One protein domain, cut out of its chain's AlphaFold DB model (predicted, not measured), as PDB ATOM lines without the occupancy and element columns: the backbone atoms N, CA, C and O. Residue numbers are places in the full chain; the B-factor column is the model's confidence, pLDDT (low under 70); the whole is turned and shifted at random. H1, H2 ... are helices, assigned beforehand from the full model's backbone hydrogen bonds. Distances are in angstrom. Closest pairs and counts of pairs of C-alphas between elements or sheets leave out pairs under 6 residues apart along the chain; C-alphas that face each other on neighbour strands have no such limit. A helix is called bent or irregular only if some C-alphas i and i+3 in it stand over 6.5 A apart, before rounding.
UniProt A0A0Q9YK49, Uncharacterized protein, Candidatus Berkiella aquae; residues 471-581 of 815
ATOM      1  N   HIS A 471     -32.000  36.085  -8.460       84.31
ATOM      2  CA  HIS A 471     -32.833  36.976  -9.265       84.31
ATOM      3  C   HIS A 471     -32.332  37.105 -10.716       84.31
ATOM      4  O   HIS A 471     -33.139  37.061 -11.652       84.31
ATOM      5  N   LEU A 472     -31.015  37.211 -10.931       83.88
ATOM      6  CA  LEU A 472     -30.427  37.217 -12.276       83.88
ATOM      7  C   LEU A 472     -30.679  35.903 -13.025       83.88
ATOM      8  O   LEU A 472     -31.055  35.930 -14.198       83.88
ATOM      9  N   TRP A 473     -30.538  34.768 -12.341       86.38
ATOM     10  CA  TRP A 473     -30.843  33.450 -12.886       86.38
ATOM     11  C   TRP A 473     -32.321  33.334 -13.286       86.38
ATOM     12  O   TRP A 473     -32.613  32.938 -14.417       86.38
ATOM     13  N   CYS A 474     -33.253  33.771 -12.428       85.06
ATOM     14  CA  CYS A 474     -34.686  33.812 -12.743       85.06
ATOM     15  C   CYS A 474     -34.978  34.636 -14.006       85.06
ATOM     16  O   CYS A 474     -35.719  34.180 -14.874       85.06
ATOM     17  N   ARG A 475     -34.360  35.818 -14.153       80.50
ATOM     18  CA  ARG A 475     -34.489  36.639 -15.373       80.50
ATOM     19  C   ARG A 475     -33.917  35.940 -16.604       80.50
ATOM     20  O   ARG A 475     -34.443  36.093 -17.702       80.50
ATOM     21  N   ARG A 476     -32.834  35.177 -16.448       79.62
ATOM     22  CA  ARG A 476     -32.193  34.480 -17.566       79.62
ATOM     23  C   ARG A 476     -33.007  33.290 -18.066       79.62
ATOM     24  O   ARG A 476     -32.990  33.034 -19.269       79.62
ATOM     25  N   LEU A 477     -33.740  32.603 -17.183       77.06
ATOM     26  CA  LEU A 477     -34.617  31.481 -17.550       77.06
ATOM     27  C   LEU A 477     -35.627  31.837 -18.651       77.06
ATOM     28  O   LEU A 477     -36.008  30.970 -19.433       77.06
ATOM     29  N   GLU A 478     -36.009  33.107 -18.759       66.88
ATOM     30  CA  GLU A 478     -36.948  33.600 -19.773       66.88
ATOM     31  C   GLU A 478     -36.411  33.497 -21.209       66.88
ATOM     32  O   GLU A 478     -37.187  33.446 -22.158       66.88
ATOM     33  N   HIS A 479     -35.089  33.423 -21.373       66.81
ATOM     34  CA  HIS A 479     -34.417  33.407 -22.673       66.81
ATOM     35  C   HIS A 479     -33.623  32.111 -22.917       66.81
ATOM     36  O   HIS A 479     -32.763  32.067 -23.795       66.81
ATOM     37  N   PHE A 480     -33.868  31.064 -22.119       67.25
ATOM     38  CA  PHE A 480     -32.996  29.886 -22.045       67.25
ATOM     39  C   PHE A 480     -33.218  28.837 -23.147       67.25
ATOM     40  O   PHE A 480     -32.334  28.021 -23.413       67.25
ATOM     41  N   SER A 481     -34.383  28.830 -23.791       59.12
ATOM     42  CA  SER A 481     -34.687  27.893 -24.876       59.12
ATOM     43  C   SER A 481     -34.448  28.536 -26.234       59.12
ATOM     44  O   SER A 481     -35.061  29.557 -26.551       59.12
ATOM     45  N   LEU A 482     -33.629  27.898 -27.066       53.22
ATOM     46  CA  LEU A 482     -33.605  28.182 -28.493       53.22
ATOM     47  C   LEU A 482     -34.600  27.270 -29.197       53.22
ATOM     48  O   LEU A 482     -34.689  26.072 -28.912       53.22
ATOM     49  N   ARG A 483     -35.334  27.841 -30.150       50.72
ATOM     50  CA  ARG A 483     -36.089  27.059 -31.121       50.72
ATOM     51  C   ARG A 483     -35.106  26.530 -32.156       50.72
ATOM     52  O   ARG A 483     -34.926  27.125 -33.214       50.72
ATOM     53  N   GLU A 484     -34.443  25.430 -31.843       49.47
ATOM     54  CA  GLU A 484     -33.777  24.659 -32.881       49.47
ATOM     55  C   GLU A 484     -34.835  23.807 -33.574       49.47
ATOM     56  O   GLU A 484     -35.457  22.937 -32.967       49.47
ATOM     57  N   LYS A 485     -35.037  24.038 -34.877       45.25
ATOM     58  CA  LYS A 485     -35.462  22.936 -35.739       45.25
ATOM     59  C   LYS A 485     -34.367  21.892 -35.558       45.25
ATOM     60  O   LYS A 485     -33.266  22.166 -36.026       45.25
ATOM     61  N   HIS A 486     -34.628  20.806 -34.818       44.44
ATOM     62  CA  HIS A 486     -33.699  19.685 -34.646       44.44
ATOM     63  C   HIS A 486     -32.939  19.491 -35.962       44.44
ATOM     64  O   HIS A 486     -33.561  19.155 -36.973       44.44
ATOM     65  N   GLY A 487     -31.654  19.859 -35.997       37.22
ATOM     66  CA  GLY A 487     -30.945  20.023 -37.263       37.22
ATOM     67  C   GLY A 487     -31.009  18.727 -38.054       37.22
ATOM     68  O   GLY A 487     -30.538  17.732 -37.535       37.22
ATOM     69  N   ASN A 488     -31.641  18.739 -39.235       38.78
ATOM     70  CA  ASN A 488     -31.764  17.711 -40.289       38.78
ATOM     71  C   ASN A 488     -31.884  16.199 -39.945       38.78
ATOM     72  O   ASN A 488     -32.140  15.422 -40.855       38.78
ATOM     73  N   GLN A 489     -31.757  15.741 -38.700       42.56
ATOM     74  CA  GLN A 489     -31.672  14.324 -38.337       42.56
ATOM     75  C   GLN A 489     -32.902  13.824 -37.575       42.56
ATOM     76  O   GLN A 489     -33.215  12.644 -37.688       42.56
ATOM     77  N   HIS A 490     -33.659  14.692 -36.893       47.97
ATOM     78  CA  HIS A 490     -34.884  14.292 -36.190       47.97
ATOM     79  C   HIS A 490     -35.942  15.402 -36.214       47.97
ATOM     80  O   HIS A 490     -36.257  16.006 -35.193       47.97
ATOM     81  N   GLN A 491     -36.530  15.680 -37.381       54.00
ATOM     82  CA  GLN A 491     -37.890  16.223 -37.361       54.00
ATOM     83  C   GLN A 491     -38.759  15.184 -36.651       54.00
ATOM     84  O   GLN A 491     -38.775  14.035 -37.092       54.00
ATOM     85  N   LEU A 492     -39.422  15.571 -35.555       56.12
ATOM     86  CA  LEU A 492     -40.408  14.722 -34.887       56.12
ATOM     87  C   LEU A 492     -41.366  14.202 -35.965       56.12
ATOM     88  O   LEU A 492     -42.081  14.989 -36.589       56.12
ATOM     89  N   MET A 493     -41.335  12.895 -36.230       61.88
ATOM     90  CA  MET A 493     -42.184  12.285 -37.261       61.88
ATOM     91  C   MET A 493     -43.658  12.311 -36.851       61.88
ATOM     92  O   MET A 493     -44.557  12.156 -37.681       61.88
ATOM     93  N   LEU A 494     -43.904  12.484 -35.556       68.69
ATOM     94  CA  LEU A 494     -45.215  12.590 -34.950       68.69
ATOM     95  C   LEU A 494     -45.459  14.035 -34.514       68.69
ATOM     96  O   LEU A 494     -44.611  14.655 -33.878       68.69
ATOM     97  N   SER A 495     -46.651  14.555 -34.802       76.94
ATOM     98  CA  SER A 495     -47.118  15.885 -34.391       76.94
ATOM     99  C   SER A 495     -47.387  15.951 -32.879       76.94
ATOM    100  O   SER A 495     -48.531  16.071 -32.436       76.94
ATOM    101  N   GLN A 496     -46.344  15.772 -32.069       83.00
ATOM    102  CA  GLN A 496     -46.414  15.862 -30.616       83.00
ATOM    103  C   GLN A 496     -46.659  17.323 -30.204       83.00
ATOM    104  O   GLN A 496     -46.014  18.222 -30.745       83.00
ATOM    105  N   PRO A 497     -47.577  17.595 -29.255       84.62
ATOM    106  CA  PRO A 497     -47.805  18.953 -28.765       84.62
ATOM    107  C   PRO A 497     -46.690  19.452 -27.830       84.62
ATOM    108  O   PRO A 497     -46.692  20.625 -27.471       84.62
ATOM    109  N   TRP A 498     -45.757  18.582 -27.432       87.56
ATOM    110  CA  TRP A 498     -44.556  18.898 -26.657       87.56
ATOM    111  C   TRP A 498     -43.290  18.656 -27.490       87.56
ATOM    112  O   TRP A 498     -43.335  17.998 -28.527       87.56
ATOM    113  N   GLY A 499     -42.143  19.131 -27.000       76.50
ATOM    114  CA  GLY A 499     -40.863  19.001 -27.707       76.50
ATOM    115  C   GLY A 499     -40.595  20.107 -28.738       76.50
ATOM    116  O   GLY A 499     -41.354  21.067 -28.872       76.50
ATOM    117  N   GLY A 500     -39.465  20.003 -29.445       69.75
ATOM    118  CA  GLY A 500     -39.053  20.959 -30.484       69.75
ATOM    119  C   GLY A 500     -38.202  22.141 -30.004       69.75
ATOM    120  O   GLY A 500     -37.953  23.063 -30.780       69.75
ATOM    121  N   HIS A 501     -37.763  22.134 -28.743       74.75
ATOM    122  CA  HIS A 501     -36.746  23.052 -28.230       74.75
ATOM    123  C   HIS A 501     -35.640  22.262 -27.540       74.75
ATOM    124  O   HIS A 501     -35.918  21.329 -26.790       74.75
ATOM    125  N   ILE A 502     -34.399  22.706 -27.730       69.62
ATOM    126  CA  ILE A 502     -33.225  22.171 -27.042       69.62
ATOM    127  C   ILE A 502     -32.738  23.234 -26.054       69.62
ATOM    128  O   ILE A 502     -32.699  24.429 -26.365       69.62
ATOM    129  N   ILE A 503     -32.357  22.819 -24.841       68.69
ATOM    130  CA  ILE A 503     -31.571  23.709 -23.979       68.69
ATOM    131  C   ILE A 503     -30.122  23.673 -24.443       68.69
ATOM    132  O   ILE A 503     -29.515  22.600 -24.496       68.69
ATOM    133  N   ARG A 504     -29.512  24.845 -24.613       63.62
ATOM    134  CA  ARG A 504     -28.051  24.941 -24.641       63.62
ATOM    135  C   ARG A 504     -27.479  24.553 -23.277       63.62
ATOM    136  O   ARG A 504     -27.423  25.377 -22.361       63.62
ATOM    137  N   LYS A 505     -27.074  23.285 -23.134       63.12
ATOM    138  CA  LYS A 505     -26.456  22.721 -21.913       63.12
ATOM    139  C   LYS A 505     -25.254  23.560 -21.452       63.12
ATOM    140  O   LYS A 505     -24.989  23.671 -20.259       63.12
ATOM    141  N   ASP A 506     -24.587  24.194 -22.404       58.53
ATOM    142  CA  ASP A 506     -23.462  25.108 -22.258       58.53
ATOM    143  C   ASP A 506     -23.820  26.376 -21.458       58.53
ATOM    144  O   ASP A 506     -23.069  26.762 -20.565       58.53
ATOM    145  N   VAL A 507     -24.991  26.978 -21.703       62.19
ATOM    146  CA  VAL A 507     -25.444  28.194 -20.994       62.19
ATOM    147  C   VAL A 507     -25.852  27.855 -19.556       62.19
ATOM    148  O   VAL A 507     -25.668  28.654 -18.644       62.19
ATOM    149  N   MET A 508     -26.352  26.637 -19.310       70.50
ATOM    150  CA  MET A 508     -26.729  26.184 -17.963       70.50
ATOM    151  C   MET A 508     -25.517  26.065 -17.026       70.50
ATOM    152  O   MET A 508     -25.613  26.388 -15.843       70.50
ATOM    153  N   ARG A 509     -24.355  25.651 -17.540       73.00
ATOM    154  CA  ARG A 509     -23.178  25.362 -16.707       73.00
ATOM    155  C   ARG A 509     -22.643  26.591 -15.963       73.00
ATOM    156  O   ARG A 509     -22.306  26.462 -14.788       73.00
ATOM    157  N   GLY A 510     -22.608  27.758 -16.611       75.75
ATOM    158  CA  GLY A 510     -22.170  29.010 -15.981       75.75
ATOM    159  C   GLY A 510     -23.044  29.379 -14.782       75.75
ATOM    160  O   GLY A 510     -22.538  29.596 -13.683       75.75
ATOM    161  N   TRP A 511     -24.367  29.325 -14.950       81.31
ATOM    162  CA  TRP A 511     -25.316  29.575 -13.861       81.31
ATOM    163  C   TRP A 511     -25.269  28.525 -12.758       81.31
ATOM    164  O   TRP A 511     -25.430  28.873 -11.593       81.31
ATOM    165  N   GLN A 512     -25.026  27.256 -13.097       82.62
ATOM    166  CA  GLN A 512     -24.855  26.207 -12.094       82.62
ATOM    167  C   GLN A 512     -23.686  26.525 -11.148       82.62
ATOM    168  O   GLN A 512     -23.814  26.331  -9.943       82.62
ATOM    169  N   ILE A 513     -22.560  26.997 -11.694       78.19
ATOM    170  CA  ILE A 513     -21.357  27.337 -10.923       78.19
ATOM    171  C   ILE A 513     -21.594  28.609 -10.107       78.19
ATOM    172  O   ILE A 513     -21.379  28.594  -8.900       78.19
ATOM    173  N   LEU A 514     -22.140  29.658 -10.727       79.81
ATOM    174  CA  LEU A 514     -22.494  30.906 -10.042       79.81
ATOM    175  C   LEU A 514     -23.426  30.674  -8.843       79.81
ATOM    176  O   LEU A 514     -23.163  31.171  -7.754       79.81
ATOM    177  N   LEU A 515     -24.496  29.891  -9.022       83.69
ATOM    178  CA  LEU A 515     -25.437  29.569  -7.943       83.69
ATOM    179  C   LEU A 515     -24.794  28.742  -6.822       83.69
ATOM    180  O   LEU A 515     -25.215  28.864  -5.674       83.69
ATOM    181  N   ALA A 516     -23.814  27.895  -7.146       79.50
ATOM    182  CA  ALA A 516     -23.134  27.044  -6.175       79.50
ATOM    183  C   ALA A 516     -22.073  27.795  -5.361       79.50
ATOM    184  O   ALA A 516     -21.930  27.525  -4.173       79.50
ATOM    185  N   GLU A 517     -21.312  28.689  -5.995       74.44
ATOM    186  CA  GLU A 517     -20.149  29.335  -5.371       74.44
ATOM    187  C   GLU A 517     -20.475  30.669  -4.707       74.44
ATOM    188  O   GLU A 517     -19.845  31.036  -3.720       74.44
ATOM    189  N   LEU A 518     -21.463  31.392  -5.232       71.56
ATOM    190  CA  LEU A 518     -21.803  32.742  -4.781       71.56
ATOM    191  C   LEU A 518     -23.202  32.820  -4.151       71.56
ATOM    192  O   LEU A 518     -23.656  33.893  -3.759       71.56
ATOM    193  N   GLY A 519     -23.918  31.699  -4.103       68.06
ATOM    194  CA  GLY A 519     -25.250  31.617  -3.532       68.06
ATOM    195  C   GLY A 519     -25.254  31.201  -2.060       68.06
ATOM    196  O   GLY A 519     -24.413  30.421  -1.625       68.06
ATOM    197  N   ASP A 520     -26.260  31.655  -1.310       69.12
ATOM    198  CA  ASP A 520     -26.474  31.220   0.074       69.12
ATOM    199  C   ASP A 520     -26.633  29.696   0.185       69.12
ATOM    200  O   ASP A 520     -27.583  29.107  -0.346       69.12
ATOM    201  N   VAL A 521     -25.733  29.069   0.950       61.66
ATOM    202  CA  VAL A 521     -25.637  27.608   1.132       61.66
ATOM    203  C   VAL A 521     -26.936  26.993   1.671       61.66
ATOM    204  O   VAL A 521     -27.283  25.866   1.319       61.66
ATOM    205  N   ASN A 522     -27.690  27.744   2.479       63.88
ATOM    206  CA  ASN A 522     -28.950  27.309   3.091       63.88
ATOM    207  C   ASN A 522     -30.171  28.123   2.623       63.88
ATOM    208  O   ASN A 522     -31.236  28.022   3.226       63.88
ATOM    209  N   GLY A 523     -30.020  28.929   1.570       78.62
ATOM    210  CA  GLY A 523     -31.015  29.913   1.152       78.62
ATOM    211  C   GLY A 523     -31.637  29.653  -0.231       78.62
ATOM    212  O   GLY A 523     -31.613  28.525  -0.736       78.62
ATOM    213  N   PRO A 524     -32.193  30.698  -0.877       83.69
ATOM    214  CA  PRO A 524     -32.885  30.594  -2.167       83.69
ATOM    215  C   PRO A 524     -31.990  30.054  -3.294       83.69
ATOM    216  O   PRO A 524     -32.470  29.353  -4.185       83.69
ATOM    217  N   SER A 525     -30.678  30.282  -3.224       84.25
ATOM    218  CA  SER A 525     -29.715  29.801  -4.222       84.25
ATOM    219  C   SER A 525     -29.600  28.274  -4.266       84.25
ATOM    220  O   SER A 525     -29.477  27.697  -5.349       84.25
ATOM    221  N   LYS A 526     -29.723  27.591  -3.119       86.94
ATOM    222  CA  LYS A 526     -29.761  26.121  -3.061       86.94
ATOM    223  C   LYS A 526     -30.977  25.574  -3.804       86.94
ATOM    224  O   LYS A 526     -30.847  24.638  -4.589       86.94
ATOM    225  N   GLN A 527     -32.145  26.177  -3.596       89.75
ATOM    226  CA  GLN A 527     -33.366  25.765  -4.290       89.75
ATOM    227  C   GLN A 527     -33.308  26.081  -5.783       89.75
ATOM    228  O   GLN A 527     -33.671  25.239  -6.601       89.75
ATOM    229  N   ALA A 528     -32.763  27.241  -6.160       89.75
ATOM    230  CA  ALA A 528     -32.501  27.572  -7.556       89.75
ATOM    231  C   ALA A 528     -31.583  26.531  -8.219       89.75
ATOM    232  O   ALA A 528     -31.839  26.110  -9.346       89.75
ATOM    233  N   LEU A 529     -30.566  26.038  -7.505       89.38
ATOM    234  CA  LEU A 529     -29.678  24.977  -7.977       89.38
ATOM    235  C   LEU A 529     -30.393  23.620  -8.118       89.38
ATOM    236  O   LEU A 529     -30.113  22.870  -9.055       89.38
ATOM    237  N   GLU A 530     -31.346  23.296  -7.243       90.00
ATOM    238  CA  GLU A 530     -32.167  22.087  -7.382       90.00
ATOM    239  C   GLU A 530     -33.137  22.165  -8.562       90.00
ATOM    240  O   GLU A 530     -33.221  21.225  -9.361       90.00
ATOM    241  N   ILE A 531     -33.786  23.316  -8.756       90.12
ATOM    242  CA  ILE A 531     -34.579  23.591  -9.957       90.12
ATOM    243  C   ILE A 531     -33.683  23.507 -11.195       90.12
ATOM    244  O   ILE A 531     -34.052  22.887 -12.187       90.12
ATOM    245  N   HIS A 532     -32.470  24.051 -11.143       88.62
ATOM    246  CA  HIS A 532     -31.514  23.978 -12.239       88.62
ATOM    247  C   HIS A 532     -31.137  22.528 -12.595       88.62
ATOM    248  O   HIS A 532     -31.094  22.166 -13.773       88.62
ATOM    249  N   LYS A 533     -30.908  21.665 -11.594       86.69
ATOM    250  CA  LYS A 533     -30.656  20.227 -11.801       86.69
ATOM    251  C   LYS A 533     -31.858  19.520 -12.424       86.69
ATOM    252  O   LYS A 533     -31.653  18.680 -13.304       86.69
ATOM    253  N   LEU A 534     -33.081  19.872 -12.011       88.50
ATOM    254  CA  LEU A 534     -34.306  19.426 -12.681       88.50
ATOM    255  C   LEU A 534     -34.289  19.881 -14.142       88.50
ATOM    256  O   LEU A 534     -34.385  19.053 -15.038       88.50
ATOM    257  N   LEU A 535     -34.055  21.160 -14.425       85.75
ATOM    258  CA  LEU A 535     -34.028  21.655 -15.800       85.75
ATOM    259  C   LEU A 535     -32.953  20.980 -16.675       85.75
ATOM    260  O   LEU A 535     -33.149  20.825 -17.874       85.75
ATOM    261  N   CYS A 536     -31.854  20.509 -16.085       78.38
ATOM    262  CA  CYS A 536     -30.801  19.774 -16.792       78.38
ATOM    263  C   CYS A 536     -31.060  18.266 -16.968       78.38
ATOM    264  O   CYS A 536     -30.186  17.572 -17.483       78.38
ATOM    265  N   GLY A 537     -32.188  17.723 -16.498       74.88
ATOM    266  CA  GLY A 537     -32.435  16.273 -16.560       74.88
ATOM    267  C   GLY A 537     -31.670  15.448 -15.521       74.88
ATOM    268  O   GLY A 537     -31.673  14.225 -15.602       74.88
ATOM    269  N   LYS A 538     -30.995  16.092 -14.556       81.56
ATOM    270  CA  LYS A 538     -30.130  15.423 -13.566       81.56
ATOM    271  C   LYS A 538     -30.860  15.033 -12.281       81.56
ATOM    272  O   LYS A 538     -30.342  14.227 -11.515       81.56
ATOM    273  N   ARG A 539     -32.026  15.628 -12.019       82.31
ATOM    274  CA  ARG A 539     -32.853  15.365 -10.836       82.31
ATOM    275  C   ARG A 539     -34.325  15.318 -11.226       82.31
ATOM    276  O   ARG A 539     -34.749  16.064 -12.104       82.31
ATOM    277  N   ASP A 540     -35.083  14.481 -10.528       81.44
ATOM    278  CA  ASP A 540     -36.540  14.418 -10.626       81.44
ATOM    279  C   ASP A 540     -37.163  15.048  -9.376       81.44
ATOM    280  O   ASP A 540     -36.633  14.898  -8.272       81.44
ATOM    281  N   MET A 541     -38.284  15.751  -9.539       87.12
ATOM    282  CA  MET A 541     -39.032  16.382  -8.445       87.12
ATOM    283  C   MET A 541     -40.539  16.142  -8.612       87.12
ATOM    284  O   MET A 541     -41.015  15.875  -9.717       87.12
ATOM    285  N   SER A 542     -41.294  16.191  -7.511       88.06
ATOM    286  CA  SER A 542     -42.759  16.272  -7.565       88.06
ATOM    287  C   SER A 542     -43.198  17.704  -7.895       88.06
ATOM    288  O   SER A 542     -42.404  18.641  -7.793       88.06
ATOM    289  N   LEU A 543     -44.462  17.882  -8.293       90.38
ATOM    290  CA  LEU A 543     -45.020  19.222  -8.498       90.38
ATOM    291  C   LEU A 543     -45.007  20.028  -7.191       90.38
ATOM    292  O   LEU A 543     -44.585  21.173  -7.207       90.38
ATOM    293  N   GLU A 544     -45.373  19.412  -6.066       90.25
ATOM    294  CA  GLU A 544     -45.349  20.046  -4.739       90.25
ATOM    295  C   GLU A 544     -43.948  20.526  -4.348       90.25
ATOM    296  O   GLU A 544     -43.772  21.686  -3.981       90.25
ATOM    297  N   ALA A 545     -42.933  19.668  -4.501       90.69
ATOM    298  CA  ALA A 545     -41.551  20.030  -4.199       90.69
ATOM    299  C   ALA A 545     -41.043  21.151  -5.118       90.69
ATOM    300  O   ALA A 545     -40.304  22.029  -4.672       90.69
ATOM    301  N   LEU A 546     -41.451  21.148  -6.393       92.81
ATOM    302  CA  LEU A 546     -41.126  22.222  -7.328       92.81
ATOM    303  C   LEU A 546     -41.785  23.543  -6.910       92.81
ATOM    304  O   LEU A 546     -41.102  24.563  -6.887       92.81
ATOM    305  N   THR A 547     -43.070  23.529  -6.551       92.12
ATOM    306  CA  THR A 547     -43.795  24.721  -6.090       92.12
ATOM    307  C   THR A 547     -43.150  25.301  -4.834       92.12
ATOM    308  O   THR A 547     -42.805  26.479  -4.831       92.12
ATOM    309  N   GLN A 548     -42.858  24.470  -3.828       91.56
ATOM    310  CA  GLN A 548     -42.164  24.898  -2.606       91.56
ATOM    311  C   GLN A 548     -40.774  25.479  -2.899       91.56
ATOM    312  O   GLN A 548     -40.394  26.515  -2.354       91.56
ATOM    313  N   SER A 549     -40.013  24.843  -3.795       91.06
ATOM    314  CA  SER A 549     -38.694  25.347  -4.202       91.06
ATOM    315  C   SER A 549     -38.811  26.716  -4.878       91.06
ATOM    316  O   SER A 549     -38.000  27.603  -4.628       91.06
ATOM    317  N   ILE A 550     -39.833  26.912  -5.715       91.00
ATOM    318  CA  ILE A 550     -40.078  28.169  -6.428       91.00
ATOM    319  C   ILE A 550     -40.557  29.275  -5.482       91.00
ATOM    320  O   ILE A 550     -40.114  30.412  -5.628       91.00
ATOM    321  N   GLU A 551     -41.398  28.965  -4.499       89.75
ATOM    322  CA  GLU A 551     -41.824  29.917  -3.463       89.75
ATOM    323  C   GLU A 551     -40.640  30.423  -2.631       89.75
ATOM    324  O   GLU A 551     -40.556  31.614  -2.329       89.75
ATOM    325  N   GLN A 552     -39.682  29.543  -2.323       87.50
ATOM    326  CA  GLN A 552     -38.445  29.921  -1.633       87.50
ATOM    327  C   GLN A 552     -37.530  30.791  -2.508       87.50
ATOM    328  O   GLN A 552     -36.869  31.690  -1.996       87.50
ATOM    329  N   VAL A 553     -37.504  30.548  -3.822       86.44
ATOM    330  CA  VAL A 553     -36.675  31.281  -4.795       86.44
ATOM    331  C   VAL A 553     -37.245  32.657  -5.140       86.44
ATOM    332  O   VAL A 553     -36.495  33.623  -5.269       86.44
ATOM    333  N   ALA A 554     -38.560  32.758  -5.328       82.19
ATOM    334  CA  ALA A 554     -39.225  33.958  -5.819       82.19
ATOM    335  C   ALA A 554     -40.599  34.120  -5.158       82.19
ATOM    336  O   ALA A 554     -41.614  33.824  -5.780       82.19
ATOM    337  N   LYS A 555     -40.630  34.633  -3.919       80.81
ATOM    338  CA  LYS A 555     -41.858  34.799  -3.114       80.81
ATOM    339  C   LYS A 555     -43.021  35.427  -3.898       80.81
ATOM    340  O   LYS A 555     -44.046  34.790  -4.093       80.81
ATOM    341  N   GLU A 556     -42.841  36.647  -4.405       80.06
ATOM    342  CA  GLU A 556     -43.916  37.419  -5.058       80.06
ATOM    343  C   GLU A 556     -44.188  37.010  -6.515       80.06
ATOM    344  O   GLU A 556     -45.259  37.278  -7.051       80.06
ATOM    345  N   LYS A 557     -43.221  36.368  -7.185       82.94
ATOM    346  CA  LYS A 557     -43.297  36.004  -8.617       82.94
ATOM    347  C   LYS A 557     -43.324  34.491  -8.843       82.94
ATOM    348  O   LYS A 557     -43.029  34.029  -9.949       82.94
ATOM    349  N   SER A 558     -43.669  33.726  -7.810       85.88
ATOM    350  CA  SER A 558     -43.630  32.262  -7.793       85.88
ATOM    351  C   SER A 558     -44.516  31.655  -8.881       85.88
ATOM    352  O   SER A 558     -44.077  30.778  -9.622       85.88
ATOM    353  N   THR A 559     -45.728  32.180  -9.054       87.12
ATOM    354  CA  THR A 559     -46.708  31.712 -10.047       87.12
ATOM    355  C   THR A 559     -46.206  31.871 -11.482       87.12
ATOM    356  O   THR A 559     -46.232  30.916 -12.261       87.12
ATOM    357  N   ILE A 560     -45.685  33.051 -11.824       87.19
ATOM    358  CA  ILE A 560     -45.129  33.350 -13.151       87.19
ATOM    359  C   ILE A 560     -43.904  32.470 -13.418       87.19
ATOM    360  O   ILE A 560     -43.763  31.904 -14.504       87.19
ATOM    361  N   LEU A 561     -43.016  32.329 -12.429       87.75
ATOM    362  CA  LEU A 561     -41.810  31.516 -12.561       87.75
ATOM    363  C   LEU A 561     -42.145  30.026 -12.735       87.75
ATOM    364  O   LEU A 561     -41.559  29.369 -13.597       87.75
ATOM    365  N   LEU A 562     -43.126  29.511 -11.988       91.38
ATOM    366  CA  LEU A 562     -43.633  28.144 -12.126       91.38
ATOM    367  C   LEU A 562     -44.172  27.889 -13.531       91.38
ATOM    368  O   LEU A 562     -43.756  26.918 -14.160       91.38
ATOM    369  N   GLN A 563     -45.014  28.778 -14.061       89.69
ATOM    370  CA  GLN A 563     -45.530  28.650 -15.425       89.69
ATOM    371  C   GLN A 563     -44.399  28.616 -16.464       89.69
ATOM    372  O   GLN A 563     -44.401  27.760 -17.350       89.69
ATOM    373  N   LYS A 564     -43.392  29.491 -16.337       88.19
ATOM    374  CA  LYS A 564     -42.234  29.512 -17.250       88.19
ATOM    375  C   LYS A 564     -41.414  28.226 -17.169       88.19
ATOM    376  O   LYS A 564     -41.064  27.662 -18.204       88.19
ATOM    377  N   ILE A 565     -41.146  27.727 -15.963       90.25
ATOM    378  CA  ILE A 565     -40.431  26.460 -15.755       90.25
ATOM    379  C   ILE A 565     -41.223  25.286 -16.339       90.25
ATOM    380  O   ILE A 565     -40.649  24.456 -17.043       90.25
ATOM    381  N   GLN A 566     -42.535  25.230 -16.106       92.00
ATOM    382  CA  GLN A 566     -43.417  24.198 -16.653       92.00
ATOM    383  C   GLN A 566     -43.442  24.216 -18.181       92.00
ATOM    384  O   GLN A 566     -43.339  23.162 -18.806       92.00
ATOM    385  N   MET A 567     -43.527  25.396 -18.795       89.44
ATOM    386  CA  MET A 567     -43.426  25.554 -20.249       89.44
ATOM    387  C   MET A 567     -42.062  25.116 -20.782       89.44
ATOM    388  O   MET A 567     -41.997  24.405 -21.783       89.44
ATOM    389  N   LEU A 568     -40.973  25.477 -20.101       87.81
ATOM    390  CA  LEU A 568     -39.630  25.061 -20.497       87.81
ATOM    391  C   LEU A 568     -39.484  23.534 -20.444       87.81
ATOM    392  O   LEU A 568     -38.950  22.949 -21.383       87.81
ATOM    393  N   ILE A 569     -39.959  22.891 -19.369       89.44
ATOM    394  CA  ILE A 569     -39.980  21.426 -19.242       89.44
ATOM    395  C   ILE A 569     -40.784  20.834 -20.400       89.44
ATOM    396  O   ILE A 569     -40.241  20.024 -21.142       89.44
ATOM    397  N   PHE A 570     -42.022  21.293 -20.612       90.25
ATOM    398  CA  PHE A 570     -42.902  20.812 -21.680       90.25
ATOM    399  C   PHE A 570     -42.243  20.879 -23.066       90.25
ATOM    400  O   PHE A 570     -42.202  19.888 -23.790       90.25
ATOM    401  N   ASN A 571     -41.623  22.006 -23.408       85.69
ATOM    402  CA  ASN A 571     -41.005  22.219 -24.719       85.69
ATOM    403  C   ASN A 571     -39.738  21.381 -24.971       85.69
ATOM    404  O   ASN A 571     -39.289  21.292 -26.110       85.69
ATOM    405  N   THR A 572     -39.154  20.775 -23.935       82.88
ATOM    406  CA  THR A 572     -37.860  20.064 -23.999       82.88
ATOM    407  C   THR A 572     -37.945  18.618 -23.490       82.88
ATOM    408  O   THR A 572     -36.920  17.964 -23.322       82.88
ATOM    409  N   LEU A 573     -39.155  18.101 -23.239       82.56
ATOM    410  CA  LEU A 573     -39.400  16.754 -22.705       82.56
ATOM    411  C   LEU A 573     -38.652  15.618 -23.435       82.56
ATOM    412  O   LEU A 573     -38.102  14.777 -22.726       82.56
ATOM    413  N   PRO A 574     -38.591  15.565 -24.786       74.12
ATOM    414  CA  PRO A 574     -37.941  14.458 -25.498       74.12
ATOM    415  C   PRO A 574     -36.431  14.360 -25.245       74.12
ATOM    416  O   PRO A 574     -35.883  13.266 -25.178       74.12
ATOM    417  N   ASP A 575     -35.760  15.497 -25.039       68.94
ATOM    418  CA  ASP A 575     -34.318  15.555 -24.767       68.94
ATOM    419  C   ASP A 575     -33.976  15.350 -23.281       68.94
ATOM    420  O   ASP A 575     -32.807  15.411 -22.879       68.94
ATOM    421  N   ARG A 576     -34.993  15.163 -22.432       70.25
ATOM    422  CA  ARG A 576     -34.881  15.131 -20.970       70.25
ATOM    423  C   ARG A 576     -35.463  13.849 -20.380       70.25
ATOM    424  O   ARG A 576     -35.913  12.938 -21.064       70.25
ATOM    425  N   ASN A 577     -35.445  13.769 -19.051       76.56
ATOM    426  CA  ASN A 577     -36.073  12.675 -18.330       76.56
ATOM    427  C   ASN A 577     -37.608  12.791 -18.406       76.56
ATOM    428  O   ASN A 577     -38.186  13.746 -17.885       76.56
ATOM    429  N   ALA A 578     -38.274  11.782 -18.977       79.62
ATOM    430  CA  ALA A 578     -39.736  11.697 -19.048       79.62
ATOM    431  C   ALA A 578     -40.422  11.817 -17.669       79.62
ATOM    432  O   ALA A 578     -41.563  12.271 -17.579       79.62
ATOM    433  N   ALA A 579     -39.719  11.494 -16.574       82.38
ATOM    434  CA  ALA A 579     -40.212  11.679 -15.208       82.38
ATOM    435  C   ALA A 579     -40.565  13.137 -14.862       82.38
ATOM    436  O   ALA A 579     -41.390  13.372 -13.976       82.38
ATOM    437  N   GLN A 580     -40.000  14.108 -15.581       87.69
ATOM    438  CA  GLN A 580     -40.285  15.534 -15.400       87.69
ATOM    439  C   GLN A 580     -41.698  15.920 -15.833       87.69
ATOM    440  O   GLN A 580     -42.196  16.966 -15.420       87.69
ATOM    441  N   ALA A 581     -42.395  15.051 -16.575       88.56
ATOM    442  CA  ALA A 581     -43.801  15.237 -16.915       88.56
ATOM    443  C   ALA A 581     -44.714  15.360 -15.672       88.56
ATOM    444  O   ALA A 581     -45.800  15.936 -15.739       88.56
TER     445      ALA A 581
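What this domain is: This is residues 471 to 581 of the 815 residues of an uncharacterized protein of Candidatus Berkiella aquae (UniProt A0A0Q9YK49). The longest helix, H5, lies across from a row of three helices, H2, H3 and H4, that fold back on one another; the first part of H5 packs on H4, and short H1 lies between H5 and H2. Short H6 folds back onto the later part of H5, and the long loop of residues 478 to 504 reaches past one end of the body. The printed part has 111 residues, with six named helices, H1 to H6 in chain order, and no named strand: all helix. It is compact, with a radius of gyration of the C-alphas of 14.2 A, and spans 45 by 27 by 21 A.

Where its parts are: H5, residues 558 to 575, is 25.6 A long and irregular, with C-alphas 571 and 574 8.4 A apart; it has a kink of 29 degrees near residue 569. H1 is residues 471 to 477, beginning at C-alpha 471 (-32.833, 36.976, -9.265). H2 is residues 505 to 517, 18.9 A; H3 residues 524 to 535, 16.3 A; H4 residues 543 to 553, 15.1 A. H6, residues 578 to 581, ends at C-alpha 581 (-43.801, 15.237, -16.915).

How they stand to each other: The hub, H5, touches H4 with residues 558 to 562 alone, at a steep tilt of 53 degrees, opposite ways; the closest C-alphas, of Glu 551 and Ser 558, are 5.2 A apart. With residues 569 to 573 alone it touches H6, closest at the C-alphas of Ile 569 and Gln 580, 7.0 A. H1 and H5 only just touch, with 3 pairs of C-alphas within 8 A, the closest those of Cys 474 and Leu 561, 7.5 A. H3 and H4 form a helical hairpin at a steep tilt of 40 degrees, with the C-alphas of Pro 524 and Val 553 closest at 4.7 A. H2 and H3 form another at a shallow 23 degrees, with the C-alphas of Leu 515 and Ser 525 closest at 5.7 A. H2 and H5 are apart. In H1, H3 and H4 every O i to N i+4 pair is within hydrogen-bond range, in H2 7 of 9 and in H5 12 of 14; H6 is too short for such a pair.

The domain as a whole: The C-alphas farthest apart, of Met 493 and Asn 522, are 45.0 A apart. The printed part has no cut. The link H1 to H2 is long, with 27 residues; in it residues 481 to 482 pair with 502 to 503, antiparallel. Mean pLDDT of the printed part is 77.5; 29 residues are under 70, among them 478 to 494.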